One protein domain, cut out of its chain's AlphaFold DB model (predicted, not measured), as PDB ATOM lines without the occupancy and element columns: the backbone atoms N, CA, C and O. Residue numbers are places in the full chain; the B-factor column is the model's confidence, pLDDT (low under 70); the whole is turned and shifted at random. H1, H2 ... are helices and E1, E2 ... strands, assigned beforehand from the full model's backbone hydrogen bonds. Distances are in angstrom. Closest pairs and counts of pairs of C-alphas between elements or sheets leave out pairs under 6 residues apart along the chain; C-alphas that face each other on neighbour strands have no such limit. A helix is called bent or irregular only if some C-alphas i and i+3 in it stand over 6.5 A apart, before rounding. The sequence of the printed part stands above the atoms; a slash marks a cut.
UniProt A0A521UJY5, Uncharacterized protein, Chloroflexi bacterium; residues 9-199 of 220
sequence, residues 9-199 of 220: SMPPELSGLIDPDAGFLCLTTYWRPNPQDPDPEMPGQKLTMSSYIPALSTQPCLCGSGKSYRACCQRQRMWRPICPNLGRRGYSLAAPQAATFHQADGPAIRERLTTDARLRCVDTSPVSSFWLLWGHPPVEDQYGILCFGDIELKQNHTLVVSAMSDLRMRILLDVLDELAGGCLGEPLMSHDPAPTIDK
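AT A GLANCE: This is residues 9 to 199 of the 220 residues of an uncharacterized protein of Chloroflexi bacterium (UniProt A0A521UJY5). One end of the model is a twisted six-stranded sheet with H1 and H2 over one face; beside it the long hairpin of E1 and E2, with short E8 along E1, runs toward the other end, where residues 55 to 81 fold without a named element. Residues 11 to 16 stick out. The printed part has 191 residues, with eleven named strands and two named helices in the order E1 E2 E3 E4 E5 H1 E6 E7 E8 E9 E10 H2 E11; the large sheet's order is E6, E7, E9, E10, E5, E11, all antiparallel. The class is mixed, helices and strands, with under half of the residues in named elements; the whole is compact, with a radius of gyration of the C-alphas of 18.2 A and spans of 51 by 40 by 29 A.

HOW THE PARTS SIT: Start with E1, residues 23 to 33, and E2, residues 44 to 54, a hairpin with N 28 and O 49 within hydrogen-bond range at 2.9 A. Next, E3, residues 82 to 84, and E4, residues 91 to 93, form a hairpin with N 83 and O 92 at 2.8 A; the closest C-alphas of E1 and E3 are those of Cys 26 and Ile 82, 4.8 A apart. In the large sheet, find E5, residues 97 to 101, between E10, residues 158 to 163, with N 99 and O 161 at 2.8 A, and edge strand E11, residues 188 to 191, with N 98 and O 190 at 2.9 A. H1, residues 106 to 115, is on this sheet at a height of 9.2 A, over E7, residues 129 to 133, and E9, residues 149 to 154. E6, residues 119 to 123, the other edge strand, forms a hairpin with E7, N 120 and O 132 being within hydrogen-bond range at 2.9 A; E7 and E9 are antiparallel neighbours, with N 131 and O 151 within hydrogen-bond range at 2.8 A, and E9 and E10 form a hairpin, with N 152 and O 160 within hydrogen-bond range at 2.8 A. E8, residues 144 to 146, is the antiparallel neighbour of E1, with N 31 and O 145 at 2.8 A. H2, residues 166 to 183, is on the same face as H1, giving two layers, helices on one face of a sheet; its height is 8.8 A, and the closest C-alphas of E10 and H2 are those of Ala 163 and Met 169, 5.1 A apart. E10, H2 and E11 form a split strand-helix-strand unit, two strands running the same way with E5 between them, and its crossover is right-handed. H2 touches H1 with residues 179 to 183 alone, at a steep tilt of 63 degrees, opposite ways; the closest C-alphas are those of Arg 112 and Leu 179, 6.2 A apart. O i to N i+4 pairs are within range in 5 of 6 in H1 and 12 of 14 in H2, which is irregular: C-alphas 179 and 182 are 8.4 A apart.

IN THESE COORDINATES: Find C-alpha 23 at (-17.202, -52.427, 26.705); from there E1 runs 31.1 A, and E2 returns over 30.7 A. H1 spans 14.5 A, E9 16.3 A and E10 16.6 A. Look for C-alpha 166 at (-9.374, -48.761, 46.797), where H2 begins its 23.2 A, and for C-alpha 191 at (-9.730, -57.911, 50.664), where E11 ends.

THE WHOLE: The two C-alphas farthest apart are those of Gly 16 and Gly 182, at 53.2 A. The printed part has no cut, and its one long link is E2 to E3, 27 residues. Confidence is under 70 at residues 9 to 16, 38 and 40 to 41.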
ATOM      1  N   SER A   9     -18.483 -67.309  34.657       59.25
ATOM      2  CA  SER A   9     -18.893 -67.252  33.255       59.25
ATOM      3  C   SER A   9     -20.016 -66.236  33.083       59.25
ATOM      4  O   SER A   9     -20.869 -66.110  33.961       59.25
ATOM      5  N   MET A  10     -20.062 -65.568  31.928       62.50
ATOM      6  CA  MET A  10     -21.210 -64.746  31.542       62.50
ATOM      7  C   MET A  10     -22.531 -65.526  31.686       62.50
ATOM      8  O   MET A  10     -22.613 -66.654  31.175       62.50
ATOM      9  N   PRO A  11     -23.559 -64.942  32.335       61.78
ATOM     10  CA  PRO A  11     -24.896 -65.511  32.365       61.78
ATOM     11  C   PRO A  11     -25.399 -65.825  30.952       61.78
ATOM     12  O   PRO A  11     -25.116 -65.069  30.014       61.78
ATOM     13  N   PRO A  12     -26.149 -66.923  30.770       60.41
ATOM     14  CA  PRO A  12     -26.618 -67.332  29.462       60.41
ATOM     15  C   PRO A  12     -27.431 -66.286  28.713       60.41
ATOM     16  O   PRO A  12     -27.275 -66.176  27.500       60.41
ATOM     17  N   GLU A  13     -28.256 -65.525  29.435       59.53
ATOM     18  CA  GLU A  13     -29.180 -64.553  28.846       59.53
ATOM     19  C   GLU A  13     -28.466 -63.329  28.253       59.53
ATOM     20  O   GLU A  13     -29.017 -62.649  27.394       59.53
ATOM     21  N   LEU A  14     -27.226 -63.057  28.672       58.44
ATOM     22  CA  LEU A  14     -26.418 -61.940  28.169       58.44
ATOM     23  C   LEU A  14     -25.555 -62.329  26.956       58.44
ATOM     24  O   LEU A  14     -24.954 -61.476  26.297       58.44
ATOM     25  N   SER A  15     -25.491 -63.627  26.649       58.44
ATOM     26  CA  SER A  15     -24.696 -64.186  25.560       58.44
ATOM     27  C   SER A  15     -25.285 -63.782  24.203       58.44
ATOM     28  O   SER A  15     -26.285 -64.343  23.772       58.44
ATOM     29  N   GLY A  16     -24.645 -62.829  23.517       65.44
ATOM     30  CA  GLY A  16     -25.069 -62.309  22.207       65.44
ATOM     31  C   GLY A  16     -25.658 -60.893  22.235       65.44
ATOM     32  O   GLY A  16     -25.753 -60.269  21.184       65.44
ATOM     33  N   LEU A  17     -25.989 -60.363  23.420       70.81
ATOM     34  CA  LEU A  17     -26.385 -58.958  23.613       70.81
ATOM     35  C   LEU A  17     -25.197 -58.058  23.975       70.81
ATOM     36  O   LEU A  17     -25.260 -56.844  23.803       70.81
ATOM     37  N   ILE A  18     -24.121 -58.658  24.489       83.94
ATOM     38  CA  ILE A  18     -22.925 -57.952  24.932       83.94
ATOM     39  C   ILE A  18     -21.725 -58.382  24.089       83.94
ATOM     40  O   ILE A  18     -21.423 -59.573  23.992       83.94
ATOM     41  N   ASP A  19     -21.023 -57.402  23.522       86.44
ATOM     42  CA  ASP A  19     -19.741 -57.614  22.856       86.44
ATOM     43  C   ASP A  19     -18.610 -57.647  23.907       86.44
ATOM     44  O   ASP A  19     -18.351 -56.636  24.571       86.44
ATOM     45  N   PRO A  20     -17.915 -58.787  24.086       84.56
ATOM     46  CA  PRO A  20     -16.833 -58.907  25.060       84.56
ATOM     47  C   PRO A  20     -15.692 -57.897  24.855       84.56
ATOM     48  O   PRO A  20     -14.977 -57.554  25.805       84.56
ATOM     49  N   ASP A  21     -15.518 -57.405  23.631       88.12
ATOM     50  CA  ASP A  21     -14.416 -56.542  23.226       88.12
ATOM     51  C   ASP A  21     -14.842 -55.105  22.941       88.12
ATOM     52  O   ASP A  21     -14.019 -54.319  22.472       88.12
ATOM     53  N   ALA A  22     -16.077 -54.715  23.263       90.94
ATOM     54  CA  ALA A  22     -16.560 -53.353  23.037       90.94
ATOM     55  C   ALA A  22     -17.178 -52.715  24.283       90.94
ATOM     56  O   ALA A  22     -18.099 -51.906  24.159       90.94
ATOM     57  N   GLY A  23     -16.692 -53.045  25.484       93.44
ATOM     58  CA  GLY A  23     -17.202 -52.427  26.705       93.44
ATOM     59  C   GLY A  23     -16.613 -52.905  28.027       93.44
ATOM     60  O   GLY A  23     -15.608 -53.625  28.093       93.44
ATOM     61  N   PHE A  24     -17.257 -52.443  29.095       94.12
ATOM     62  CA  PHE A  24     -16.942 -52.744  30.486       94.12
ATOM     63  C   PHE A  24     -18.185 -53.246  31.211       94.12
ATOM     64  O   PHE A  24     -19.288 -52.764  30.966       94.12
ATOM     65  N   LEU A  25     -17.983 -54.145  32.169       93.62
ATOM     66  CA  LEU A  25     -18.985 -54.422  33.191       93.62
ATOM     67  C   LEU A  25     -18.814 -53.440  34.344       93.62
ATOM     68  O   LEU A  25     -17.706 -53.275  34.851       93.62
ATOM     69  N   CYS A  26     -19.900 -52.803  34.758       95.06
ATOM     70  CA  CYS A  26     -19.924 -51.822  35.828       95.06
ATOM     71  C   CYS A  26     -20.829 -52.306  36.962       95.06
ATOM     72  O   CYS A  26     -22.022 -52.527  36.756       95.06
ATOM     73  N   LEU A  27     -20.251 -52.455  38.152       95.25
ATOM     74  CA  LEU A  27     -20.955 -52.762  39.387       95.25
ATOM     75  C   LEU A  27     -21.392 -51.461  40.053       95.25
ATOM     76  O   LEU A  27     -20.570 -50.607  40.403       95.25
ATOM     77  N   THR A  28     -22.695 -51.325  40.238       95.19
ATOM     78  CA  THR A  28     -23.318 -50.217  40.952       95.19
ATOM     79  C   THR A  28     -24.138 -50.752  42.108       95.19
ATOM     80  O   THR A  28     -24.793 -51.787  42.011       95.19
ATOM     81  N   THR A  29     -24.085 -50.037  43.222       95.00
ATOM     82  CA  THR A  29     -24.897 -50.336  44.393       95.00
ATOM     83  C   THR A  29     -25.797 -49.146  44.632       95.00
ATOM     84  O   THR A  29     -25.326 -48.011  44.585       95.00
ATOM     85  N   TYR A  30     -27.071 -49.417  44.860       93.62
ATOM     86  CA  TYR A  30     -28.085 -48.423  45.143       93.62
ATOM     87  C   TYR A  30     -28.745 -48.735  46.468       93.62
ATOM     88  O   TYR A  30     -28.878 -49.899  46.848       93.62
ATOM     89  N   TRP A  31     -29.217 -47.694  47.122       92.25
ATOM     90  CA  TRP A  31     -30.202 -47.799  48.169       92.25
ATOM     91  C   TRP A  31     -31.489 -47.154  47.690       92.25
ATOM     92  O   TRP A  31     -31.476 -46.098  47.056       92.25
ATOM     93  N   ARG A  32     -32.605 -47.806  47.983       89.12
ATOM     94  CA  ARG A  32     -33.932 -47.246  47.758       89.12
ATOM     95  C   ARG A  32     -34.826 -47.561  48.952       89.12
ATOM     96  O   ARG A  32     -34.682 -48.649  49.516       89.12
ATOM     97  N   PRO A  33     -35.778 -46.687  49.291       83.56
ATOM     98  CA  PRO A  33     -36.830 -47.024  50.237       83.56
ATOM     99  C   PRO A  33     -37.600 -48.270  49.793       83.56
ATOM    100  O   PRO A  33     -37.707 -48.561  48.594       83.56
ATOM    101  N   ASN A  34     -38.136 -49.026  50.747       79.75
ATOM    102  CA  ASN A  34     -39.050 -50.106  50.418       79.75
ATOM    103  C   ASN A  34     -40.423 -49.510  50.053       79.75
ATOM    104  O   ASN A  34     -41.041 -48.861  50.891       79.75
ATOM    105  N   PRO A  35     -40.952 -49.743  48.836       72.12
ATOM    106  CA  PRO A  35     -42.217 -49.141  48.401       72.12
ATOM    107  C   PRO A  35     -43.444 -49.601  49.202       72.12
ATOM    108  O   PRO A  35     -44.528 -49.060  49.009       72.12
ATOM    109  N   GLN A  36     -43.303 -50.633  50.039       78.38
ATOM    110  CA  GLN A  36     -44.375 -51.159  50.885       78.38
ATOM    111  C   GLN A  36     -44.380 -50.559  52.294       78.38
ATOM    112  O   GLN A  36     -45.352 -50.765  53.020       78.38
ATOM    113  N   ASP A  37     -43.321 -49.846  52.682       77.88
ATOM    114  CA  ASP A  37     -43.201 -49.297  54.026       77.88
ATOM    115  C   ASP A  37     -43.807 -47.886  54.117       77.88
ATOM    116  O   ASP A  37     -43.755 -47.114  53.155       77.88
ATOM    117  N   PRO A  38     -44.442 -47.547  55.256       69.81
ATOM    118  CA  PRO A  38     -45.156 -46.282  55.426       69.81
ATOM    119  C   PRO A  38     -44.220 -45.083  55.602       69.81
ATOM    120  O   PRO A  38     -44.638 -43.949  55.369       69.81
ATOM    121  N   ASP A  39     -42.982 -45.324  56.034       71.81
ATOM    122  CA  ASP A  39     -41.947 -44.304  56.115       71.81
ATOM    123  C   ASP A  39     -41.164 -44.300  54.786       71.81
ATOM    124  O   ASP A  39     -40.539 -45.305  54.431       71.81
ATOM    125  N   PRO A  40     -41.208 -43.189  54.023       62.78
ATOM    126  CA  PRO A  40     -40.551 -43.090  52.726       62.78
ATOM    127  C   PRO A  40     -39.026 -43.144  52.821       62.78
ATOM    128  O   PRO A  40     -38.372 -43.184  51.787       62.78
ATOM    129  N   GLU A  41     -38.451 -43.132  54.023       67.94
ATOM    130  CA  GLU A  41     -37.012 -43.091  54.232       67.94
ATOM    131  C   GLU A  41     -36.445 -44.335  54.929       67.94
ATOM    132  O   GLU A  41     -35.249 -44.589  54.787       67.94
ATOM    133  N   MET A  42     -37.249 -45.138  55.641       72.25
ATOM    134  CA  MET A  42     -36.802 -46.386  56.281       72.25
ATOM    135  C   MET A  42     -37.951 -47.390  56.527       72.25
ATOM    136  O   MET A  42     -39.045 -46.986  56.898       72.25
ATOM    137  N   PRO A  43     -37.703 -48.714  56.442       73.69
ATOM    138  CA  PRO A  43     -36.473 -49.352  55.990       73.69
ATOM    139  C   PRO A  43     -36.348 -49.349  54.456       73.69
ATOM    140  O   PRO A  43     -37.298 -49.132  53.705       73.69
ATOM    141  N   GLY A  44     -35.129 -49.585  53.974       80.69
ATOM    142  CA  GLY A  44     -34.820 -49.610  52.545       80.69
ATOM    143  C   GLY A  44     -34.222 -50.929  52.071       80.69
ATOM    144  O   GLY A  44     -33.901 -51.826  52.849       80.69
ATOM    145  N   GLN A  45     -34.041 -51.036  50.760       85.69
ATOM    146  CA  GLN A  45     -33.388 -52.154  50.096       85.69
ATOM    147  C   GLN A  45     -32.074 -51.694  49.480       85.69
ATOM    148  O   GLN A  45     -32.020 -50.705  48.746       85.69
ATOM    149  N   LYS A  46     -31.021 -52.473  49.722       88.75
ATOM    150  CA  LYS A  46     -29.749 -52.333  49.021       88.75
ATOM    151  C   LYS A  46     -29.761 -53.204  47.769       88.75
ATOM    152  O   LYS A  46     -29.835 -54.427  47.852       88.75
ATOM    153  N   LEU A  47     -29.672 -52.574  46.605       90.69
ATOM    154  CA  LEU A  47     -29.613 -53.242  45.311       90.69
ATOM    155  C   LEU A  47     -28.181 -53.230  44.795       90.69
ATOM    156  O   LEU A  47     -27.535 -52.189  44.788       90.69
ATOM    157  N   THR A  48     -27.697 -54.368  44.310       91.69
ATOM    158  CA  THR A  48     -26.445 -54.425  43.546       91.69
ATOM    159  C   THR A  48     -26.772 -54.804  42.114       91.69
ATOM    160  O   THR A  48     -27.409 -55.826  41.869       91.69
ATOM    161  N   MET A  49     -26.345 -53.973  41.170       92.00
ATOM    162  CA  MET A  49     -26.593 -54.140  39.747       92.00
ATOM    163  C   MET A  49     -25.268 -54.257  38.995       92.00
ATOM    164  O   MET A  49     -24.303 -53.551  39.281       92.00
ATOM    165  N   SER A  50     -25.239 -55.143  38.001       91.06
ATOM    166  CA  SER A  50     -24.186 -55.184  36.990       91.06
ATOM    167  C   SER A  50     -24.746 -54.627  35.688       91.06
ATOM    168  O   SER A  50     -25.729 -55.141  35.164       91.06
ATOM    169  N   SER A  51     -24.112 -53.588  35.160       91.69
ATOM    170  CA  SER A  51     -24.476 -52.933  33.901       91.69
ATOM    171  C   SER A  51     -23.351 -53.063  32.876       91.69
ATOM    172  O   SER A  51     -22.196 -53.286  33.237       91.69
ATOM    173  N   TYR A  52     -23.681 -52.935  31.592       92.81
ATOM    174  CA  TYR A  52     -22.698 -52.909  30.513       92.81
ATOM    175  C   TYR A  52     -22.536 -51.488  29.984       92.81
ATOM    176  O   TYR A  52     -23.518 -50.834  29.639       92.81
ATOM    177  N   ILE A  53     -21.292 -51.021  29.911       93.50
ATOM    178  CA  ILE A  53     -20.939 -49.711  29.370       93.50
ATOM    179  C   ILE A  53     -20.204 -49.934  28.049       93.50
ATOM    180  O   ILE A  53     -19.055 -50.392  28.080       93.50
ATOM    181  N   PRO A  54     -20.828 -49.611  26.900       93.69
ATOM    182  CA  PRO A  54     -20.163 -49.680  25.610       93.69
ATOM    183  C   PRO A  54     -18.911 -48.805  25.571       93.69
ATOM    184  O   PRO A  54     -18.845 -47.733  26.177       93.69
ATOM    185  N   ALA A  55     -17.908 -49.267  24.837       93.94
ATOM    186  CA  ALA A  55     -16.634 -48.604  24.705       93.94
ATOM    187  C   ALA A  55     -16.113 -48.628  23.277       93.94
ATOM    188  O   ALA A  55     -15.878 -49.687  22.694       93.94
ATOM    189  N   LEU A  56     -15.840 -47.439  22.743       93.81
ATOM    190  CA  LEU A  56     -15.104 -47.305  21.496       93.81
ATOM    191  C   LEU A  56     -13.627 -47.624  21.726       93.81
ATOM    192  O   LEU A  56     -13.030 -47.253  22.734       93.81
ATOM    193  N   SER A  57     -13.000 -48.268  20.750       93.81
ATOM    194  CA  SER A  57     -11.587 -48.663  20.815       93.81
ATOM    195  C   SER A  57     -10.634 -47.477  21.071       93.81
ATOM    196  O   SER A  57      -9.601 -47.636  21.729       93.81
ATOM    197  N   THR A  58     -10.998 -46.285  20.593       96.19
ATOM    198  CA  THR A  58     -10.226 -45.039  20.698       96.19
ATOM    199  C   THR A  58     -10.440 -44.278  22.003       96.19
ATOM    200  O   THR A  58      -9.611 -43.433  22.337       96.19
ATOM    201  N   GLN A  59     -11.507 -44.561  22.756       95.44
ATOM    202  CA  GLN A  59     -11.834 -43.787  23.951       95.44
ATOM    203  C   GLN A  59     -10.860 -44.083  25.106       95.44
ATOM    204  O   GLN A  59     -10.298 -45.187  25.161       95.44
ATOM    205  N   PRO A  60     -10.673 -43.152  26.060       95.81
ATOM    206  CA  PRO A  60      -9.919 -43.420  27.278       95.81
ATOM    207  C   PRO A  60     -10.478 -44.624  28.042       95.81
ATOM    208  O   PRO A  60     -11.688 -44.816  28.169       95.81
ATOM    209  N   CYS A  61      -9.592 -45.467  28.555       94.88
ATOM    210  CA  CYS A  61      -9.977 -46.670  29.266       94.88
ATOM    211  C   CYS A  61     -10.541 -46.317  30.650       94.88
ATOM    212  O   CYS A  61      -9.854 -45.702  31.467       94.88
ATOM    213  N   LEU A  62     -11.764 -46.770  30.939       94.81
ATOM    214  CA  LEU A  62     -12.467 -46.467  32.191       94.81
ATOM    215  C   LEU A  62     -11.846 -47.124  33.433       94.81
ATOM    216  O   LEU A  62     -12.224 -46.791  34.545       94.81
ATOM    217  N   CYS A  63     -10.868 -48.021  33.283       89.88
ATOM    218  CA  CYS A  63     -10.167 -48.593  34.435       89.88
ATOM    219  C   CYS A  63      -9.205 -47.611  35.132       89.88
ATOM    220  O   CYS A  63      -8.584 -47.992  36.121       89.88
ATOM    221  N   GLY A  64      -9.032 -46.393  34.599       85.44
ATOM    222  CA  GLY A  64      -8.148 -45.370  35.167       85.44
ATOM    223  C   GLY A  64      -6.684 -45.466  34.721       85.44
ATOM    224  O   GLY A  64      -5.842 -44.743  35.235       85.44
ATOM    225  N   SER A  65      -6.354 -46.319  33.743       89.12
ATOM    226  CA  SER A  65      -4.965 -46.514  33.282       89.12
ATOM    227  C   SER A  65      -4.373 -45.356  32.466       89.12
ATOM    228  O   SER A  65      -3.190 -45.398  32.131       89.12
ATOM    229  N   GLY A  66      -5.190 -44.381  32.053       90.81
ATOM    230  CA  GLY A  66      -4.789 -43.283  31.161       90.81
ATOM    231  C   GLY A  66      -4.558 -43.680  29.693       90.81
ATOM    232  O   GLY A  66      -4.294 -42.821  28.859       90.81
ATOM    233  N   LYS A  67      -4.673 -44.968  29.344       95.44
ATOM    234  CA  LYS A  67      -4.528 -45.478  27.965       95.44
ATOM    235  C   LYS A  67      -5.874 -45.510  27.240       95.44
ATOM    236  O   LYS A  67      -6.918 -45.478  27.883       95.44
ATOM    237  N   SER A  68      -5.873 -45.670  25.914       96.88
ATOM    238  CA  SER A  68      -7.105 -45.990  25.175       96.88
ATOM    239  C   SER A  68      -7.618 -47.393  25.513       96.88
ATOM    240  O   SER A  68      -6.846 -48.278  25.903       96.88
ATOM    241  N   TYR A  69      -8.921 -47.629  25.341       95.88
ATOM    242  CA  TYR A  69      -9.545 -48.927  25.604       95.88
ATOM    243  C   TYR A  69      -8.867 -50.059  24.820       95.88
ATOM    244  O   TYR A  69      -8.503 -51.083  25.410       95.88
ATOM    245  N   ARG A  70      -8.572 -49.825  23.531       96.00
ATOM    246  CA  ARG A  70      -7.859 -50.769  22.656       96.00
ATOM    247  C   ARG A  70      -6.470 -51.141  23.141       96.00
ATOM    248  O   ARG A  70      -6.023 -52.268  22.931       96.00
ATOM    249  N   ALA A  71      -5.756 -50.198  23.744       95.94
ATOM    250  CA  ALA A  71      -4.412 -50.425  24.262       95.94
ATOM    251  C   ALA A  71      -4.409 -50.996  25.693       95.94
ATOM    252  O   ALA A  71      -3.338 -51.300  26.218       95.94
ATOM    253  N   CYS A  72      -5.582 -51.139  26.322       95.12
ATOM    254  CA  CYS A  72      -5.731 -51.533  27.717       95.12
ATOM    255  C   CYS A  72      -6.705 -52.711  27.881       95.12
ATOM    256  O   CYS A  72      -6.341 -53.849  27.583       95.12
ATOM    257  N   CYS A  73      -7.926 -52.465  28.372       93.44
ATOM    258  CA  CYS A  73      -8.853 -53.519  28.792       93.44
ATOM    259  C   CYS A  73      -9.443 -54.333  27.634       93.44
ATOM    260  O   CYS A  73      -9.852 -55.468  27.863       93.44
ATOM    261  N   GLN A  74      -9.438 -53.818  26.399       93.31
ATOM    262  CA  GLN A  74      -9.913 -54.589  25.246       93.31
ATOM    263  C   GLN A  74      -9.065 -55.853  25.028       93.31
ATOM    264  O   GLN A  74      -9.608 -56.927  24.823       93.31
ATOM    265  N   ARG A  75      -7.734 -55.758  25.158       91.62
ATOM    266  CA  ARG A  75      -6.803 -56.882  24.918       91.62
ATOM    267  C   ARG A  75      -6.823 -57.953  26.008       91.62
ATOM    268  O   ARG A  75      -6.195 -58.995  25.851       91.62
ATOM    269  N   GLN A  76      -7.462 -57.672  27.139       91.19
ATOM    270  CA  GLN A  76      -7.489 -58.595  28.264       91.19
ATOM    271  C   GLN A  76      -8.501 -59.703  27.990       91.19
ATOM    272  O   GLN A  76      -9.631 -59.419  27.597       91.19
ATOM    273  N   ARG A  77      -8.111 -60.955  28.250       90.25
ATOM    274  CA  ARG A  77      -9.017 -62.115  28.176       90.25
ATOM    275  C   ARG A  77     -10.101 -62.070  29.256       90.25
ATOM    276  O   ARG A  77     -11.213 -62.537  29.043       90.25
ATOM    277  N   MET A  78      -9.758 -61.515  30.414       91.06
ATOM    278  CA  MET A  78     -10.658 -61.401  31.551       91.06
ATOM    279  C   MET A  78     -11.213 -59.985  31.628       91.06
ATOM    280  O   MET A  78     -10.452 -59.013  31.637       91.06
ATOM    281  N   TRP A  79     -12.528 -59.863  31.760       90.88
ATOM    282  CA  TRP A  79     -13.118 -58.642  32.272       90.88
ATOM    283  C   TRP A  79     -12.817 -58.498  33.752       90.88
ATOM    284  O   TRP A  79     -12.985 -59.428  34.540       90.88
ATOM    285  N   ARG A  80     -12.412 -57.284  34.108       92.75
ATOM    286  CA  ARG A  80     -12.358 -56.803  35.479       92.75
ATOM    287  C   ARG A  80     -13.455 -55.754  35.596       92.75
ATOM    288  O   ARG A  80     -13.336 -54.729  34.917       92.75
ATOM    289  N   PRO A  81     -14.531 -56.020  36.351       95.00
ATOM    290  CA  PRO A  81     -15.584 -55.045  36.534       95.00
ATOM    291  C   PRO A  81     -15.028 -53.742  37.098       95.00
ATOM    292  O   PRO A  81     -14.021 -53.732  37.809       95.00
ATOM    293  N   ILE A  82     -15.685 -52.645  36.760       96.06
ATOM    294  CA  ILE A  82     -15.422 -51.318  37.310       96.06
ATOM    295  C   ILE A  82     -16.578 -50.902  38.219       96.06
ATOM    296  O   ILE A  82     -17.650 -51.492  38.169       96.06
ATOM    297  N   CYS A  83     -16.386 -49.876  39.034       95.94
ATOM    298  CA  CYS A  83     -17.455 -49.215  39.778       95.94
ATOM    299  C   CYS A  83     -17.278 -47.691  39.687       95.94
ATOM    300  O   CYS A  83     -16.139 -47.223  39.569       95.94
ATOM    301  N   PRO A  84     -18.357 -46.891  39.729       95.38
ATOM    302  CA  PRO A  84     -18.244 -45.439  39.618       95.38
ATOM    303  C   PRO A  84     -17.543 -44.838  40.839       95.38
ATOM    304  O   PRO A  84     -17.725 -45.306  41.957       95.38
ATOM    305  N   ASN A  85     -16.770 -43.778  40.672       94.94
ATOM    306  CA  ASN A  85     -16.184 -43.063  41.808       94.94
ATOM    307  C   ASN A  85     -17.218 -42.139  42.463       94.94
ATOM    308  O   ASN A  85     -18.259 -41.857  41.862       94.94
ATOM    309  N   LEU A  86     -16.923 -41.658  43.677       93.56
ATOM    310  CA  LEU A  86     -17.779 -40.717  44.410       93.56
ATOM    311  C   LEU A  86     -18.216 -39.551  43.503       93.56
ATOM    312  O   LEU A  86     -17.407 -38.984  42.764       93.56
ATOM    313  N   GLY A  87     -19.516 -39.238  43.506       90.88
ATOM    314  CA  GLY A  87     -20.092 -38.199  42.643       90.88
ATOM    315  C   GLY A  87     -20.049 -38.512  41.139       90.88
ATOM    316  O   GLY A  87     -20.083 -37.590  40.330       90.88
ATOM    317  N   ARG A  88     -19.905 -39.790  40.746       89.38
ATOM    318  CA  ARG A  88     -19.718 -40.251  39.351       89.38
ATOM    319  C   ARG A  88     -18.508 -39.622  38.644       89.38
ATOM    320  O   ARG A  88     -18.482 -39.511  37.419       89.38
ATOM    321  N   ARG A  89     -17.464 -39.253  39.397       90.62
ATOM    322  CA  ARG A  89     -16.213 -38.683  38.860       90.62
ATOM    323  C   ARG A  89     -15.302 -39.772  38.277       90.62
ATOM    324  O   ARG A  89     -14.238 -40.086  38.812       90.62
ATOM    325  N   GLY A  90     -15.755 -40.383  37.186       92.81
ATOM    326  CA  GLY A  90     -15.082 -41.508  36.539       92.81
ATOM    327  C   GLY A  90     -15.334 -42.842  37.244       92.81
ATOM    328  O   GLY A  90     -16.324 -43.010  37.958       92.81
ATOM    329  N   TYR A  91     -14.430 -43.794  37.020       95.50
ATOM    330  CA  TYR A  91     -14.554 -45.172  37.488       95.50
ATOM    331  C   TYR A  91     -13.232 -45.678  38.070       95.50
ATOM    332  O   TYR A  91     -12.162 -45.147  37.770       95.50
ATOM    333  N   SER A  92     -13.328 -46.723  38.885       95.06
ATOM    334  CA  SER A  92     -12.202 -47.505  39.403       95.06
ATOM    335  C   SER A  92     -12.437 -48.984  39.122       95.06
ATOM    336  O   SER A  92     -13.580 -49.406  38.949       95.06
ATOM    337  N   LEU A  93     -11.371 -49.787  39.095       95.25
ATOM    338  CA  LEU A  93     -11.515 -51.244  39.108       95.25
ATOM    339  C   LEU A  93     -12.233 -51.692  40.387       95.25
ATOM    340  O   LEU A  93     -11.964 -51.170  41.469       95.25
ATOM    341  N   ALA A  94     -13.122 -52.674  40.249       95.56
ATOM    342  CA  ALA A  94     -13.794 -53.289  41.378       95.56
ATOM    343  C   ALA A  94     -12.786 -54.105  42.202       95.56
ATOM    344  O   ALA A  94     -12.193 -55.067  41.706       95.56
ATOM    345  N   ALA A  95     -12.616 -53.715  43.458       95.62
ATOM    346  CA  ALA A  95     -11.778 -54.364  44.456       95.62
ATOM    347  C   ALA A  95     -12.538 -54.342  45.793       95.62
ATOM    348  O   ALA A  95     -12.381 -53.385  46.563       95.62
ATOM    349  N   PRO A  96     -13.432 -55.326  46.025       95.88
ATOM    350  CA  PRO A  96     -14.220 -55.383  47.246       95.88
ATOM    351  C   PRO A  96     -13.304 -55.604  48.447       95.88
ATOM    352  O   PRO A  96     -12.407 -56.448  48.423       95.88
ATOM    353  N   GLN A  97     -13.500 -54.799  49.478       97.19
ATOM    354  CA  GLN A  97     -12.662 -54.810  50.667       97.19
ATOM    355  C   GLN A  97     -13.437 -54.298  51.871       97.19
ATOM    356  O   GLN A  97     -14.403 -53.540  51.719       97.19
ATOM    357  N   ALA A  98     -12.973 -54.685  53.054       98.38
ATOM    358  CA  ALA A  98     -13.530 -54.231  54.312       98.38
ATOM    359  C   ALA A  98     -12.446 -53.848  55.324       98.38
ATOM    360  O   ALA A  98     -11.415 -54.515  55.424       98.38
ATOM    361  N   ALA A  99     -12.715 -52.793  56.088       98.31
ATOM    362  CA  ALA A  99     -11.935 -52.358  57.237       98.31
ATOM    363  C   ALA A  99     -12.740 -52.641  58.509       98.31
ATOM    364  O   ALA A  99     -13.917 -52.288  58.586       98.31
ATOM    365  N   THR A 100     -12.132 -53.300  59.492       98.38
ATOM    366  CA  THR A 100     -12.800 -53.644  60.754       98.38
ATOM    367  C   THR A 100     -12.123 -52.950  61.922       98.38
ATOM    368  O   THR A 100     -10.930 -53.144  62.143       98.38
ATOM    369  N   PHE A 101     -12.896 -52.199  62.699       97.62
ATOM    370  CA  PHE A 101     -12.464 -51.579  63.944       97.62
ATOM    371  C   PHE A 101     -13.127 -52.305  65.113       97.62
ATOM    372  O   PHE A 101     -14.351 -52.463  65.150       97.62
ATOM    373  N   HIS A 102     -12.324 -52.748  66.072       95.44
ATOM    374  CA  HIS A 102     -12.819 -53.363  67.301       95.44
ATOM    375  C   HIS A 102     -12.915 -52.329  68.421       95.44
ATOM    376  O   HIS A 102     -12.157 -51.365  68.436       95.44
ATOM    377  N   GLN A 103     -13.816 -52.572  69.380       92.31
ATOM    378  CA  GLN A 103     -14.003 -51.728  70.571       92.31
ATOM    379  C   GLN A 103     -14.375 -50.276  70.238       92.31
ATOM    380  O   GLN A 103     -13.960 -49.339  70.912       92.31
ATOM    381  N   ALA A 104     -15.176 -50.097  69.194       92.50
ATOM    382  CA  ALA A 104     -15.635 -48.795  68.750       92.50
ATOM    383  C   ALA A 104     -16.615 -48.187  69.780       92.50
ATOM    384  O   ALA A 104     -17.534 -48.873  70.250       92.50
ATOM    385  N   ASP A 105     -16.454 -46.902  70.113       92.56
ATOM    386  CA  ASP A 105     -17.396 -46.174  70.977       92.56
ATOM    387  C   ASP A 105     -18.725 -45.964  70.237       92.56
ATOM    388  O   ASP A 105     -18.916 -45.009  69.484       92.56
ATOM    389  N   GLY A 106     -19.637 -46.920  70.407       91.62
ATOM    390  CA  GLY A 106     -20.892 -46.983  69.666       91.62
ATOM    391  C   GLY A 106     -21.757 -45.723  69.797       91.62
ATOM    392  O   GLY A 106     -22.162 -45.186  68.765       91.62
ATOM    393  N   PRO A 107     -22.049 -45.235  71.020       91.38
ATOM    394  CA  PRO A 107     -22.762 -43.975  71.220       91.38
ATOM    395  C   PRO A 107     -22.116 -42.784  70.500       91.38
ATOM    396  O   PRO A 107     -22.810 -42.104  69.744       91.38
ATOM    397  N   ALA A 108     -20.803 -42.579  70.659       92.69
ATOM    398  CA  ALA A 108     -20.106 -41.467  70.012       92.69
ATOM    399  C   ALA A 108     -20.118 -41.592  68.480       92.69
ATOM    400  O   ALA A 108     -20.365 -40.617  67.773       92.69
ATOM    401  N   ILE A 109     -19.909 -42.798  67.944       93.88
ATOM    402  CA  ILE A 109     -19.974 -43.060  66.500       93.88
ATOM    403  C   ILE A 109     -21.369 -42.749  65.963       93.88
ATOM    404  O   ILE A 109     -21.495 -42.047  64.961       93.88
ATOM    405  N   ARG A 110     -22.428 -43.221  66.632       93.44
ATOM    406  CA  ARG A 110     -23.812 -42.968  66.205       93.44
ATOM    407  C   ARG A 110     -24.115 -41.480  66.124       93.44
ATOM    408  O   ARG A 110     -24.652 -41.035  65.112       93.44
ATOM    409  N   GLU A 111     -23.768 -40.728  67.161       92.12
ATOM    410  CA  GLU A 111     -23.976 -39.281  67.214       92.12
ATOM    411  C   GLU A 111     -23.277 -38.564  66.048       92.12
ATOM    412  O   GLU A 111     -23.895 -37.774  65.329       92.12
ATOM    413  N   ARG A 112     -22.004 -38.891  65.802       94.44
ATOM    414  CA  ARG A 112     -21.192 -38.204  64.791       94.44
ATOM    415  C   ARG A 112     -21.549 -38.592  63.358       94.44
ATOM    416  O   ARG A 112     -21.633 -37.722  62.500       94.44
ATOM    417  N   LEU A 113     -21.802 -39.872  63.084       95.38
ATOM    418  CA  LEU A 113     -22.122 -40.320  61.723       95.38
ATOM    419  C   LEU A 113     -23.546 -39.951  61.292       95.38
ATOM    420  O   LEU A 113     -23.786 -39.741  60.108       95.38
ATOM    421  N   THR A 114     -24.498 -39.865  62.226       93.25
ATOM    422  CA  THR A 114     -25.905 -39.555  61.899       93.25
ATOM    423  C   THR A 114     -26.105 -38.099  61.480       93.25
ATOM    424  O   THR A 114     -27.078 -37.783  60.799       93.25
ATOM    425  N   THR A 115     -25.190 -37.210  61.867       91.69
ATOM    426  CA  THR A 115     -25.278 -35.772  61.588       91.69
ATOM    427  C   THR A 115     -24.489 -35.339  60.348       91.69
ATOM    428  O   THR A 115     -24.707 -34.233  59.853       91.69
ATOM    429  N   ASP A 116     -23.615 -36.193  59.803       95.12
ATOM    430  CA  ASP A 116     -22.821 -35.870  58.614       95.12
ATOM    431  C   ASP A 116     -23.636 -36.025  57.319       95.12
ATOM    432  O   ASP A 116     -24.136 -37.099  56.989       95.12
ATOM    433  N   ALA A 117     -23.720 -34.950  56.532       93.62
ATOM    434  CA  ALA A 117     -24.531 -34.892  55.315       93.62
ATOM    435  C   ALA A 117     -24.039 -35.791  54.159       93.62
ATOM    436  O   ALA A 117     -24.771 -35.997  53.185       93.62
ATOM    437  N   ARG A 118     -22.803 -36.305  54.220       94.75
ATOM    438  CA  ARG A 118     -22.247 -37.247  53.231       94.75
ATOM    439  C   ARG A 118     -22.719 -38.677  53.491       94.75
ATOM    440  O   ARG A 118     -22.599 -39.517  52.591       94.75
ATOM    441  N   LEU A 119     -23.222 -38.951  54.694       94.88
ATOM    442  CA  LEU A 119     -23.686 -40.256  55.138       94.88
ATOM    443  C   LEU A 119     -25.211 -40.278  55.267       94.88
ATOM    444  O   LEU A 119     -25.847 -39.299  55.645       94.88
ATOM    445  N   ARG A 120     -25.809 -41.435  54.988       91.94
ATOM    446  CA  ARG A 120     -27.221 -41.702  55.267       91.94
ATOM    447  C   ARG A 120     -27.352 -42.839  56.246       91.94
ATOM    448  O   ARG A 120     -26.988 -43.959  55.904       91.94
ATOM    449  N   CYS A 121     -27.912 -42.569  57.418       91.69
ATOM    450  CA  CYS A 121     -28.339 -43.632  58.315       91.69
ATOM    451  C   CYS A 121     -29.588 -44.317  57.744       91.69
ATOM    452  O   CYS A 121     -30.541 -43.634  57.372       91.69
ATOM    453  N   VAL A 122     -29.559 -45.646  57.637       88.50
ATOM    454  CA  VAL A 122     -30.662 -46.472  57.099       88.50
ATOM    455  C   VAL A 122     -31.099 -47.583  58.055       88.50
ATOM    456  O   VAL A 122     -32.007 -48.349  57.742       88.50
ATOM    457  N   ASP A 123     -30.442 -47.673  59.210       86.06
ATOM    458  CA  ASP A 123     -30.848 -48.467  60.365       86.06
ATOM    459  C   ASP A 123     -30.321 -47.756  61.617       86.06
ATOM    460  O   ASP A 123     -29.111 -47.569  61.764       86.06
ATOM    461  N   THR A 124     -31.226 -47.338  62.501       80.44
ATOM    462  CA  THR A 124     -30.910 -46.723  63.801       80.44
ATOM    463  C   THR A 124     -31.275 -47.639  64.965       80.44
ATOM    464  O   THR A 124     -31.475 -47.165  66.087       80.44
ATOM    465  N   SER A 125     -31.441 -48.939  64.721       83.00
ATOM    466  CA  SER A 125     -31.842 -49.854  65.776       83.00
ATOM    467  C   SER A 125     -30.818 -49.859  66.923       83.00
ATOM    468  O   SER A 125     -29.622 -49.600  66.742       83.00
ATOM    469  N   PRO A 126     -31.248 -50.176  68.155       73.50
ATOM    470  CA  PRO A 126     -30.318 -50.310  69.269       73.50
ATOM    471  C   PRO A 126     -29.265 -51.408  69.044       73.50
ATOM    472  O   PRO A 126     -28.175 -51.314  69.612       73.50
ATOM    473  N   VAL A 127     -29.575 -52.415  68.216       81.81
ATOM    474  CA  VAL A 127     -28.770 -53.626  67.979       81.81
ATOM    475  C   VAL A 127     -27.713 -53.409  66.896       81.81
ATOM    476  O   VAL A 127     -26.568 -53.831  67.057       81.81
ATOM    477  N   SER A 128     -28.076 -52.727  65.816       87.88
ATOM    478  CA  SER A 128     -27.200 -52.417  64.692       87.88
ATOM    479  C   SER A 128     -27.456 -51.006  64.206       87.88
ATOM    480  O   SER A 128     -28.569 -50.495  64.277       87.88
ATOM    481  N   SER A 129     -26.415 -50.354  63.708       92.75
ATOM    482  CA  SER A 129     -26.593 -49.098  62.994       92.75
ATOM    483  C   SER A 129     -25.848 -49.147  61.681       92.75
ATOM    484  O   SER A 129     -24.724 -49.644  61.626       92.75
ATOM    485  N   PHE A 130     -26.490 -48.668  60.624       93.31
ATOM    486  CA  PHE A 130     -25.969 -48.795  59.272       93.31
ATOM    487  C   PHE A 130     -26.016 -47.446  58.569       93.31
ATOM    488  O   PHE A 130     -27.068 -46.806  58.509       93.31
ATOM    489  N   TRP A 131     -24.879 -47.032  58.014       94.94
ATOM    490  CA  TRP A 131     -24.750 -45.822  57.218       94.94
ATOM    491  C   TRP A 131     -24.237 -46.133  55.820       94.94
ATOM    492  O   TRP A 131     -23.392 -47.005  55.613       94.94
ATOM    493  N   LEU A 132     -24.728 -45.367  54.857       95.00
ATOM    494  CA  LEU A 132     -24.292 -45.397  53.472       95.00
ATOM    495  C   LEU A 132     -23.520 -44.129  53.155       95.00
ATOM    496  O   LEU A 132     -24.026 -43.031  53.377       95.00
ATOM    497  N   LEU A 133     -22.344 -44.263  52.548       95.88
ATOM    498  CA  LEU A 133     -21.718 -43.134  51.872       95.88
ATOM    499  C   LEU A 133     -22.398 -42.946  50.518       95.88
ATOM    500  O   LEU A 133     -22.121 -43.694  49.582       95.88
ATOM    501  N   TRP A 134     -23.256 -41.936  50.399       93.00
ATOM    502  CA  TRP A 134     -23.934 -41.583  49.141       93.00
ATOM    503  C   TRP A 134     -23.411 -40.290  48.490       93.00
ATOM    504  O   TRP A 134     -23.805 -39.946  47.376       93.00
ATOM    505  N   GLY A 135     -22.456 -39.613  49.140       87.56
ATOM    506  CA  GLY A 135     -21.867 -38.353  48.679       87.56
ATOM    507  C   GLY A 135     -22.684 -37.108  49.032       87.56
ATOM    508  O   GLY A 135     -23.750 -37.191  49.631       87.56
ATOM    509  N   HIS A 136     -22.150 -35.935  48.683       87.38
ATOM    510  CA  HIS A 136     -22.818 -34.648  48.874       87.38
ATOM    511  C   HIS A 136     -22.556 -33.725  47.661       87.38
ATOM    512  O   HIS A 136     -21.404 -33.324  47.455       87.38
ATOM    513  N   PRO A 137     -23.574 -33.407  46.833       91.38
ATOM    514  CA  PRO A 137     -24.951 -33.913  46.903       91.38
ATOM    515  C   PRO A 137     -25.038 -35.429  46.619       91.38
ATOM    516  O   PRO A 137     -24.130 -35.975  45.976       91.38
ATOM    517  N   PRO A 138     -26.104 -36.113  47.081       92.19
ATOM    518  CA  PRO A 138     -26.351 -37.506  46.728       92.19
ATOM    519  C   PRO A 138     -26.575 -37.649  45.219       92.19
ATOM    520  O   PRO A 138     -27.045 -36.732  44.544       92.19
ATOM    521  N   VAL A 139     -26.212 -38.811  44.673       92.44
ATOM    522  CA  VAL A 139     -26.409 -39.112  43.251       92.44
ATOM    523  C   VAL A 139     -27.573 -40.074  43.085       92.44
ATOM    524  O   VAL A 139     -27.435 -41.263  43.369       92.44
ATOM    525  N   GLU A 140     -28.685 -39.566  42.570       92.06
ATOM    526  CA  GLU A 140     -29.924 -40.321  42.383       92.06
ATOM    527  C   GLU A 140     -30.121 -40.733  40.919       92.06
ATOM    528  O   GLU A 140     -29.722 -40.025  39.989       92.06
ATOM    529  N   ASP A 141     -30.739 -41.890  40.703       89.44
ATOM    530  CA  ASP A 141     -31.339 -42.267  39.425       89.44
ATOM    531  C   ASP A 141     -32.591 -43.138  39.636       89.44
ATOM    532  O   ASP A 141     -33.061 -43.329  40.755       89.44
ATOM    533  N   GLN A 142     -33.151 -43.674  38.548       90.38
ATOM    534  CA  GLN A 142     -34.369 -44.494  38.575       90.38
ATOM    535  C   GLN A 142     -34.287 -45.761  39.450       90.38
ATOM    536  O   GLN A 142     -35.318 -46.367  39.738       90.38
ATOM    537  N   TYR A 143     -33.087 -46.198  39.843       89.81
ATOM    538  CA  TYR A 143     -32.876 -47.370  40.694       89.81
ATOM    539  C   TYR A 143     -32.711 -47.013  42.178       89.81
ATOM    540  O   TYR A 143     -32.729 -47.917  43.017       89.81
ATOM    541  N   GLY A 144     -32.576 -45.725  42.500       91.38
ATOM    542  CA  GLY A 144     -32.389 -45.203  43.847       91.38
ATOM    543  C   GLY A 144     -31.161 -44.303  43.953       91.38
ATOM    544  O   GLY A 144     -30.678 -43.732  42.974       91.38
ATOM    545  N   ILE A 145     -30.633 -44.199  45.164       92.44
ATOM    546  CA  ILE A 145     -29.486 -43.358  45.494       92.44
ATOM    547  C   ILE A 145     -28.224 -44.210  45.463       92.44
ATOM    548  O   ILE A 145     -28.183 -45.302  46.026       92.44
ATOM    549  N   LEU A 146     -27.185 -43.735  44.781       94.62
ATOM    550  CA  LEU A 146     -25.956 -44.492  44.591       94.62
ATOM    551  C   LEU A 146     -25.163 -44.609  45.902       94.62
ATOM    552  O   LEU A 146     -24.826 -43.606  46.527       94.62
ATOM    553  N   CYS A 147     -24.787 -45.834  46.264       95.19
ATOM    554  CA  CYS A 147     -23.961 -46.135  47.428       95.19
ATOM    555  C   CYS A 147     -22.501 -46.339  47.011       95.19
ATOM    556  O   CYS A 147     -22.161 -47.188  46.172       95.19
ATOM    557  N   PHE A 148     -21.609 -45.570  47.624       96.56
ATOM    558  CA  PHE A 148     -20.170 -45.639  47.388       96.56
ATOM    559  C   PHE A 148     -19.462 -46.586  48.356       96.56
ATOM    560  O   PHE A 148     -18.454 -47.188  47.977       96.56
ATOM    561  N   GLY A 149     -20.061 -46.816  49.518       96.94
ATOM    562  CA  GLY A 149     -19.769 -47.917  50.420       96.94
ATOM    563  C   GLY A 149     -20.576 -47.777  51.704       96.94
ATOM    564  O   GLY A 149     -21.498 -46.960  51.772       96.94
ATOM    565  N   ASP A 150     -20.244 -48.598  52.685       95.88
ATOM    566  CA  ASP A 150     -21.089 -48.836  53.847       95.88
ATOM    567  C   ASP A 150     -20.293 -48.769  55.139       95.88
ATOM    568  O   ASP A 150     -19.099 -49.069  55.154       95.88
ATOM    569  N   ILE A 151     -20.990 -48.422  56.214       97.12
ATOM    570  CA  ILE A 151     -20.483 -48.415  57.578       97.12
ATOM    571  C   ILE A 151     -21.531 -49.115  58.446       97.12
ATOM    572  O   ILE A 151     -22.665 -48.659  58.540       97.12
ATOM    573  N   GLU A 152     -21.163 -50.218  59.081       96.44
ATOM    574  CA  GLU A 152     -22.028 -51.002  59.961       96.44
ATOM    575  C   GLU A 152     -21.430 -51.028  61.368       96.44
ATOM    576  O   GLU A 152     -20.354 -51.584  61.587       96.44
ATOM    577  N   LEU A 153     -22.139 -50.459  62.339       95.94
ATOM    578  CA  LEU A 153     -21.848 -50.631  63.755       95.94
ATOM    579  C   LEU A 153     -22.673 -51.798  64.296       95.94
ATOM    580  O   LEU A 153     -23.902 -51.731  64.368       95.94
ATOM    581  N   LYS A 154     -21.982 -52.853  64.715       94.56
ATOM    582  CA  LYS A 154     -22.580 -54.061  65.289       94.56
ATOM    583  C   LYS A 154     -22.730 -53.948  66.802       94.56
ATOM    584  O   LYS A 154     -21.981 -53.230  67.465       94.56
ATOM    585  N   GLN A 155     -23.634 -54.752  67.363       91.88
ATOM    586  CA  GLN A 155     -23.910 -54.810  68.804       91.88
ATOM    587  C   GLN A 155     -22.662 -55.077  69.661       91.88
ATOM    588  O   GLN A 155     -22.563 -54.605  70.787       91.88
ATOM    589  N   ASN A 156     -21.691 -55.822  69.134       93.19
ATOM    590  CA  ASN A 156     -20.443 -56.157  69.820       93.19
ATOM    591  C   ASN A 156     -19.369 -55.057  69.701       93.19
ATOM    592  O   ASN A 156     -18.178 -55.368  69.745       93.19
ATOM    593  N   HIS A 157     -19.771 -53.798  69.495       92.69
ATOM    594  CA  HIS A 157     -18.865 -52.653  69.345       92.69
ATOM    595  C   HIS A 157     -17.834 -52.839  68.225       92.69
ATOM    596  O   HIS A 157     -16.693 -52.388  68.320       92.69
ATOM    597  N   THR A 158     -18.219 -53.553  67.168       96.12
ATOM    598  CA  THR A 158     -17.394 -53.707  65.971       96.12
ATOM    599  C   THR A 158     -17.949 -52.805  64.884       96.12
ATOM    600  O   THR A 158     -19.115 -52.942  64.515       96.12
ATOM    601  N   LEU A 159     -17.115 -51.900  64.376       97.31
ATOM    602  CA  LEU A 159     -17.424 -51.090  63.204       97.31
ATOM    603  C   LEU A 159     -16.828 -51.778  61.976       97.31
ATOM    604  O   LEU A 159     -15.626 -52.040  61.931       97.31
ATOM    605  N   VAL A 160     -17.659 -52.079  60.986       97.94
ATOM    606  CA  VAL A 160     -17.233 -52.651  59.709       97.94
ATOM    607  C   VAL A 160     -17.498 -51.638  58.613       97.94
ATOM    608  O   VAL A 160     -18.609 -51.142  58.473       97.94
ATOM    609  N   VAL A 161     -16.479 -51.352  57.819       98.12
ATOM    610  CA  VAL A 161     -16.557 -50.453  56.671       98.12
ATOM    611  C   VAL A 161     -16.336 -51.281  55.428       98.12
ATOM    612  O   VAL A 161     -15.371 -52.039  55.390       98.12
ATOM    613  N   SER A 162     -17.173 -51.145  54.404       97.75
ATOM    614  CA  SER A 162     -17.012 -51.880  53.145       97.75
ATOM    615  C   SER A 162     -17.072 -50.971  51.929       97.75
ATOM    616  O   SER A 162     -17.891 -50.058  51.847       97.75
ATOM    617  N   ALA A 163     -16.214 -51.244  50.945       97.25
ATOM    618  CA  ALA A 163     -16.161 -50.488  49.700       97.25
ATOM    619  C   ALA A 163     -15.796 -51.375  48.508       97.25
ATOM    620  O   ALA A 163     -15.123 -52.393  48.646       97.25
ATOM    621  N   MET A 164     -16.200 -50.944  47.311       96.31
ATOM    622  CA  MET A 164     -15.995 -51.693  46.063       96.31
ATOM    623  C   MET A 164     -14.743 -51.283  45.274       96.31
ATOM    624  O   MET A 164     -14.548 -51.770  44.167       96.31
ATOM    625  N   SER A 165     -13.901 -50.385  45.791       96.12
ATOM    626  CA  SER A 165     -12.608 -50.035  45.178       96.12
ATOM    627  C   SER A 165     -11.686 -49.376  46.197       96.12
ATOM    628  O   SER A 165     -12.178 -48.776  47.154       96.12
ATOM    629  N   ASP A 166     -10.381 -49.383  45.927       95.94
ATOM    630  CA  ASP A 166      -9.374 -48.761  46.797       95.94
ATOM    631  C   ASP A 166      -9.617 -47.262  46.994       95.94
ATOM    632  O   ASP A 166      -9.475 -46.743  48.098       95.94
ATOM    633  N   LEU A 167     -10.036 -46.558  45.937       96.00
ATOM    634  CA  LEU A 167     -10.349 -45.134  46.026       96.00
ATOM    635  C   LEU A 167     -11.550 -44.883  46.946       96.00
ATOM    636  O   LEU A 167     -11.501 -43.988  47.783       96.00
ATOM    637  N   ARG A 168     -12.619 -45.676  46.805       96.50
ATOM    638  CA  ARG A 168     -13.807 -45.567  47.667       96.50
ATOM    639  C   ARG A 168     -13.481 -45.915  49.119       96.50
ATOM    640  O   ARG A 168     -13.965 -45.223  50.004       96.50
ATOM    641  N   MET A 169     -12.663 -46.946  49.353       98.00
ATOM    642  CA  MET A 169     -12.234 -47.321  50.703       98.00
ATOM    643  C   MET A 169     -11.428 -46.197  51.351       98.00
ATOM    644  O   MET A 169     -11.746 -45.794  52.460       98.00
ATOM    645  N   ARG A 170     -10.449 -45.626  50.637       97.62
ATOM    646  CA  ARG A 170      -9.669 -44.488  51.143       97.62
ATOM    647  C   ARG A 170     -10.566 -43.321  51.541       97.62
ATOM    648  O   ARG A 170     -10.480 -42.860  52.664       97.62
ATOM    649  N   ILE A 171     -11.474 -42.915  50.653       96.50
ATOM    650  CA  ILE A 171     -12.412 -41.820  50.938       96.50
ATOM    651  C   ILE A 171     -13.269 -42.124  52.175       96.50
ATOM    652  O   ILE A 171     -13.491 -41.238  52.989       96.50
ATOM    653  N   LEU A 172     -13.759 -43.358  52.328       97.06
ATOM    654  CA  LEU A 172     -14.534 -43.760  53.506       97.06
ATOM    655  C   LEU A 172     -13.725 -43.684  54.799       97.06
ATOM    656  O   LEU A 172     -14.247 -43.222  55.810       97.06
ATOM    657  N   LEU A 173     -12.472 -44.135  54.768       97.50
ATOM    658  CA  LEU A 173     -11.582 -44.068  55.921       97.50
ATOM    659  C   LEU A 173     -11.222 -42.620  56.264       97.50
ATOM    660  O   LEU A 173     -11.260 -42.276  57.436       97.50
ATOM    661  N   ASP A 174     -10.984 -41.762  55.268       96.94
ATOM    662  CA  ASP A 174     -10.738 -40.329  55.480       96.94
ATOM    663  C   ASP A 174     -11.958 -39.647  56.138       96.94
ATOM    664  O   ASP A 174     -11.811 -38.872  57.079       96.94
ATOM    665  N   VAL A 175     -13.179 -39.974  55.687       96.25
ATOM    666  CA  VAL A 175     -14.432 -39.484  56.300       96.25
ATOM    667  C   VAL A 175     -14.564 -39.967  57.748       96.25
ATOM    668  O   VAL A 175     -14.981 -39.208  58.621       96.25
ATOM    669  N   LEU A 176     -14.227 -41.228  58.020       96.25
ATOM    670  CA  LEU A 176     -14.295 -41.787  59.369       96.25
ATOM    671  C   LEU A 176     -13.234 -41.225  60.305       96.25
ATOM    672  O   LEU A 176     -13.531 -41.038  61.478       96.25
ATOM    673  N   ASP A 177     -12.030 -40.953  59.814       95.88
ATOM    674  CA  ASP A 177     -10.983 -40.310  60.600       95.88
ATOM    675  C   ASP A 177     -11.395 -38.880  60.983       95.88
ATOM    676  O   ASP A 177     -11.365 -38.516  62.160       95.88
ATOM    677  N   GLU A 178     -11.922 -38.112  60.023       96.06
ATOM    678  CA  GLU A 178     -12.450 -36.762  60.260       96.06
ATOM    679  C   GLU A 178     -13.556 -36.751  61.328       96.06
ATOM    680  O   GLU A 178     -13.556 -35.911  62.229       96.06
ATOM    681  N   LEU A 179     -14.502 -37.691  61.244       95.19
ATOM    682  CA  LEU A 179     -15.655 -37.727  62.143       95.19
ATOM    683  C   LEU A 179     -15.340 -38.401  63.477       95.19
ATOM    684  O   LEU A 179     -15.791 -37.955  64.527       95.19
ATOM    685  N   ALA A 180     -14.587 -39.490  63.471       93.25
ATOM    686  CA  ALA A 180     -14.482 -40.419  64.588       93.25
ATOM    687  C   ALA A 180     -13.051 -40.906  64.862       93.25
ATOM    688  O   ALA A 180     -12.891 -41.778  65.711       93.25
ATOM    689  N   GLY A 181     -12.015 -40.333  64.237       85.44
ATOM    690  CA  GLY A 181     -10.620 -40.779  64.382       85.44
ATOM    691  C   GLY A 181     -10.134 -40.833  65.833       85.44
ATOM    692  O   GLY A 181      -9.502 -41.795  66.249       85.44
ATOM    693  N   GLY A 182     -10.546 -39.878  66.675       85.75
ATOM    694  CA  GLY A 182     -10.235 -39.895  68.115       85.75
ATOM    695  C   GLY A 182     -10.927 -41.001  68.933       85.75
ATOM    696  O   GLY A 182     -10.647 -41.140  70.121       85.75
ATOM    697  N   CYS A 183     -11.845 -41.753  68.327       86.62
ATOM    698  CA  CYS A 183     -12.645 -42.813  68.949       86.62
ATOM    699  C   CYS A 183     -12.457 -44.177  68.258       86.62
ATOM    700  O   CYS A 183     -13.139 -45.141  68.616       86.62
ATOM    701  N   LEU A 184     -11.572 -44.260  67.262       91.19
ATOM    702  CA  LEU A 184     -11.304 -45.462  66.482       91.19
ATOM    703  C   LEU A 184      -9.832 -45.855  66.627       91.19
ATOM    704  O   LEU A 184      -8.940 -45.015  66.599       91.19
ATOM    705  N   GLY A 185      -9.581 -47.151  66.809       90.38
ATOM    706  CA  GLY A 185      -8.230 -47.706  66.715       90.38
ATOM    707  C   GLY A 185      -7.797 -47.926  65.264       90.38
ATOM    708  O   GLY A 185      -8.481 -47.535  64.322       90.38
ATOM    709  N   GLU A 186      -6.682 -48.631  65.081       93.56
ATOM    710  CA  GLU A 186      -6.233 -49.056  63.752       93.56
ATOM    711  C   GLU A 186      -7.182 -50.110  63.151       93.56
ATOM    712  O   GLU A 186      -7.515 -51.094  63.828       93.56
ATOM    713  N   PRO A 187      -7.609 -49.960  61.884       97.00
ATOM    714  CA  PRO A 187      -8.462 -50.944  61.242       97.00
ATOM    715  C   PRO A 187      -7.689 -52.198  60.832       97.00
ATOM    716  O   PRO A 187      -6.598 -52.141  60.263       97.00
ATOM    717  N   LEU A 188      -8.331 -53.355  60.983       98.06
ATOM    718  CA  LEU A 188      -7.913 -54.573  60.302       98.06
ATOM    719  C   LEU A 188      -8.485 -54.591  58.880       98.06
ATOM    720  O   LEU A 188      -9.700 -54.701  58.690       98.06
ATOM    721  N   MET A 189      -7.602 -54.511  57.884       98.00
ATOM    722  CA  MET A 189      -7.978 -54.565  56.472       98.00
ATOM    723  C   MET A 189      -8.163 -56.002  55.980       98.00
ATOM    724  O   MET A 189      -7.382 -56.903  56.290       98.00
ATOM    725  N   SER A 190      -9.178 -56.198  55.148       97.50
ATOM    726  CA  SER A 190      -9.462 -57.446  54.444       97.50
ATOM    727  C   SER A 190      -9.851 -57.154  52.999       97.50
ATOM    728  O   SER A 190     -10.497 -56.148  52.707       97.50
ATOM    729  N   HIS A 191      -9.450 -58.039  52.089       95.50
ATOM    730  CA  HIS A 191      -9.730 -57.911  50.664       95.50
ATOM    731  C   HIS A 191     -10.378 -59.189  50.163       95.50
ATOM    732  O   HIS A 191      -9.821 -60.280  50.329       95.50
ATOM    733  N   ASP A 192     -11.517 -59.040  49.501       90.81
ATOM    734  CA  ASP A 192     -12.100 -60.137  48.755       90.81
ATOM    735  C   ASP A 192     -11.409 -60.253  47.396       90.81
ATOM    736  O   ASP A 192     -10.919 -59.263  46.835       90.81
ATOM    737  N   PRO A 193     -11.368 -61.460  46.810       89.31
ATOM    738  CA  PRO A 193     -10.873 -61.608  45.458       89.31
ATOM    739  C   PRO A 193     -11.666 -60.731  44.490       89.31
ATOM    740  O   PRO A 193     -12.890 -60.827  44.395       89.31
ATOM    741  N   ALA A 194     -10.949 -59.897  43.735       87.00
ATOM    742  CA  ALA A 194     -11.572 -59.057  42.725       87.00
ATOM    743  C   ALA A 194     -12.335 -59.934  41.714       87.00
ATOM    744  O   ALA A 194     -11.769 -60.910  41.204       87.00
ATOM    745  N   PRO A 195     -13.596 -59.598  41.390       86.06
ATOM    746  CA  PRO A 195     -14.365 -60.375  40.435       86.06
ATOM    747  C   PRO A 195     -13.681 -60.330  39.067       86.06
ATOM    748  O   PRO A 195     -13.272 -59.274  38.582       86.06
ATOM    749  N   THR A 196     -13.564 -61.488  38.423       89.62
ATOM    750  CA  THR A 196     -13.095 -61.581  37.038       89.62
ATOM    751  C   THR A 196     -14.004 -62.495  36.242       89.62
ATOM    752  O   THR A 196     -14.396 -63.553  36.736       89.62
ATOM    753  N   ILE A 197     -14.315 -62.091  35.013       87.19
ATOM    754  CA  ILE A 197     -15.228 -62.810  34.120       87.19
ATOM    755  C   ILE A 197     -14.481 -63.141  32.829       87.19
ATOM    756  O   ILE A 197     -13.893 -62.248  32.218       87.19
ATOM    757  N   ASP A 198     -14.454 -64.414  32.424       88.31
ATOM    758  CA  ASP A 198     -13.809 -64.811  31.161       88.31
ATOM    759  C   ASP A 198     -14.706 -64.394  29.988       88.31
ATOM    760  O   ASP A 198     -15.852 -64.836  29.878       88.31
ATOM    761  N   LYS A 199     -14.167 -63.547  29.104       85.06
ATOM    762  CA  LYS A 199     -14.861 -63.044  27.913       85.06
ATOM    763  C   LYS A 199     -15.291 -64.149  26.945       85.06
ATOM    764  O   LYS A 199     -16.246 -63.968  26.197       85.06
TER     765      LYS A 199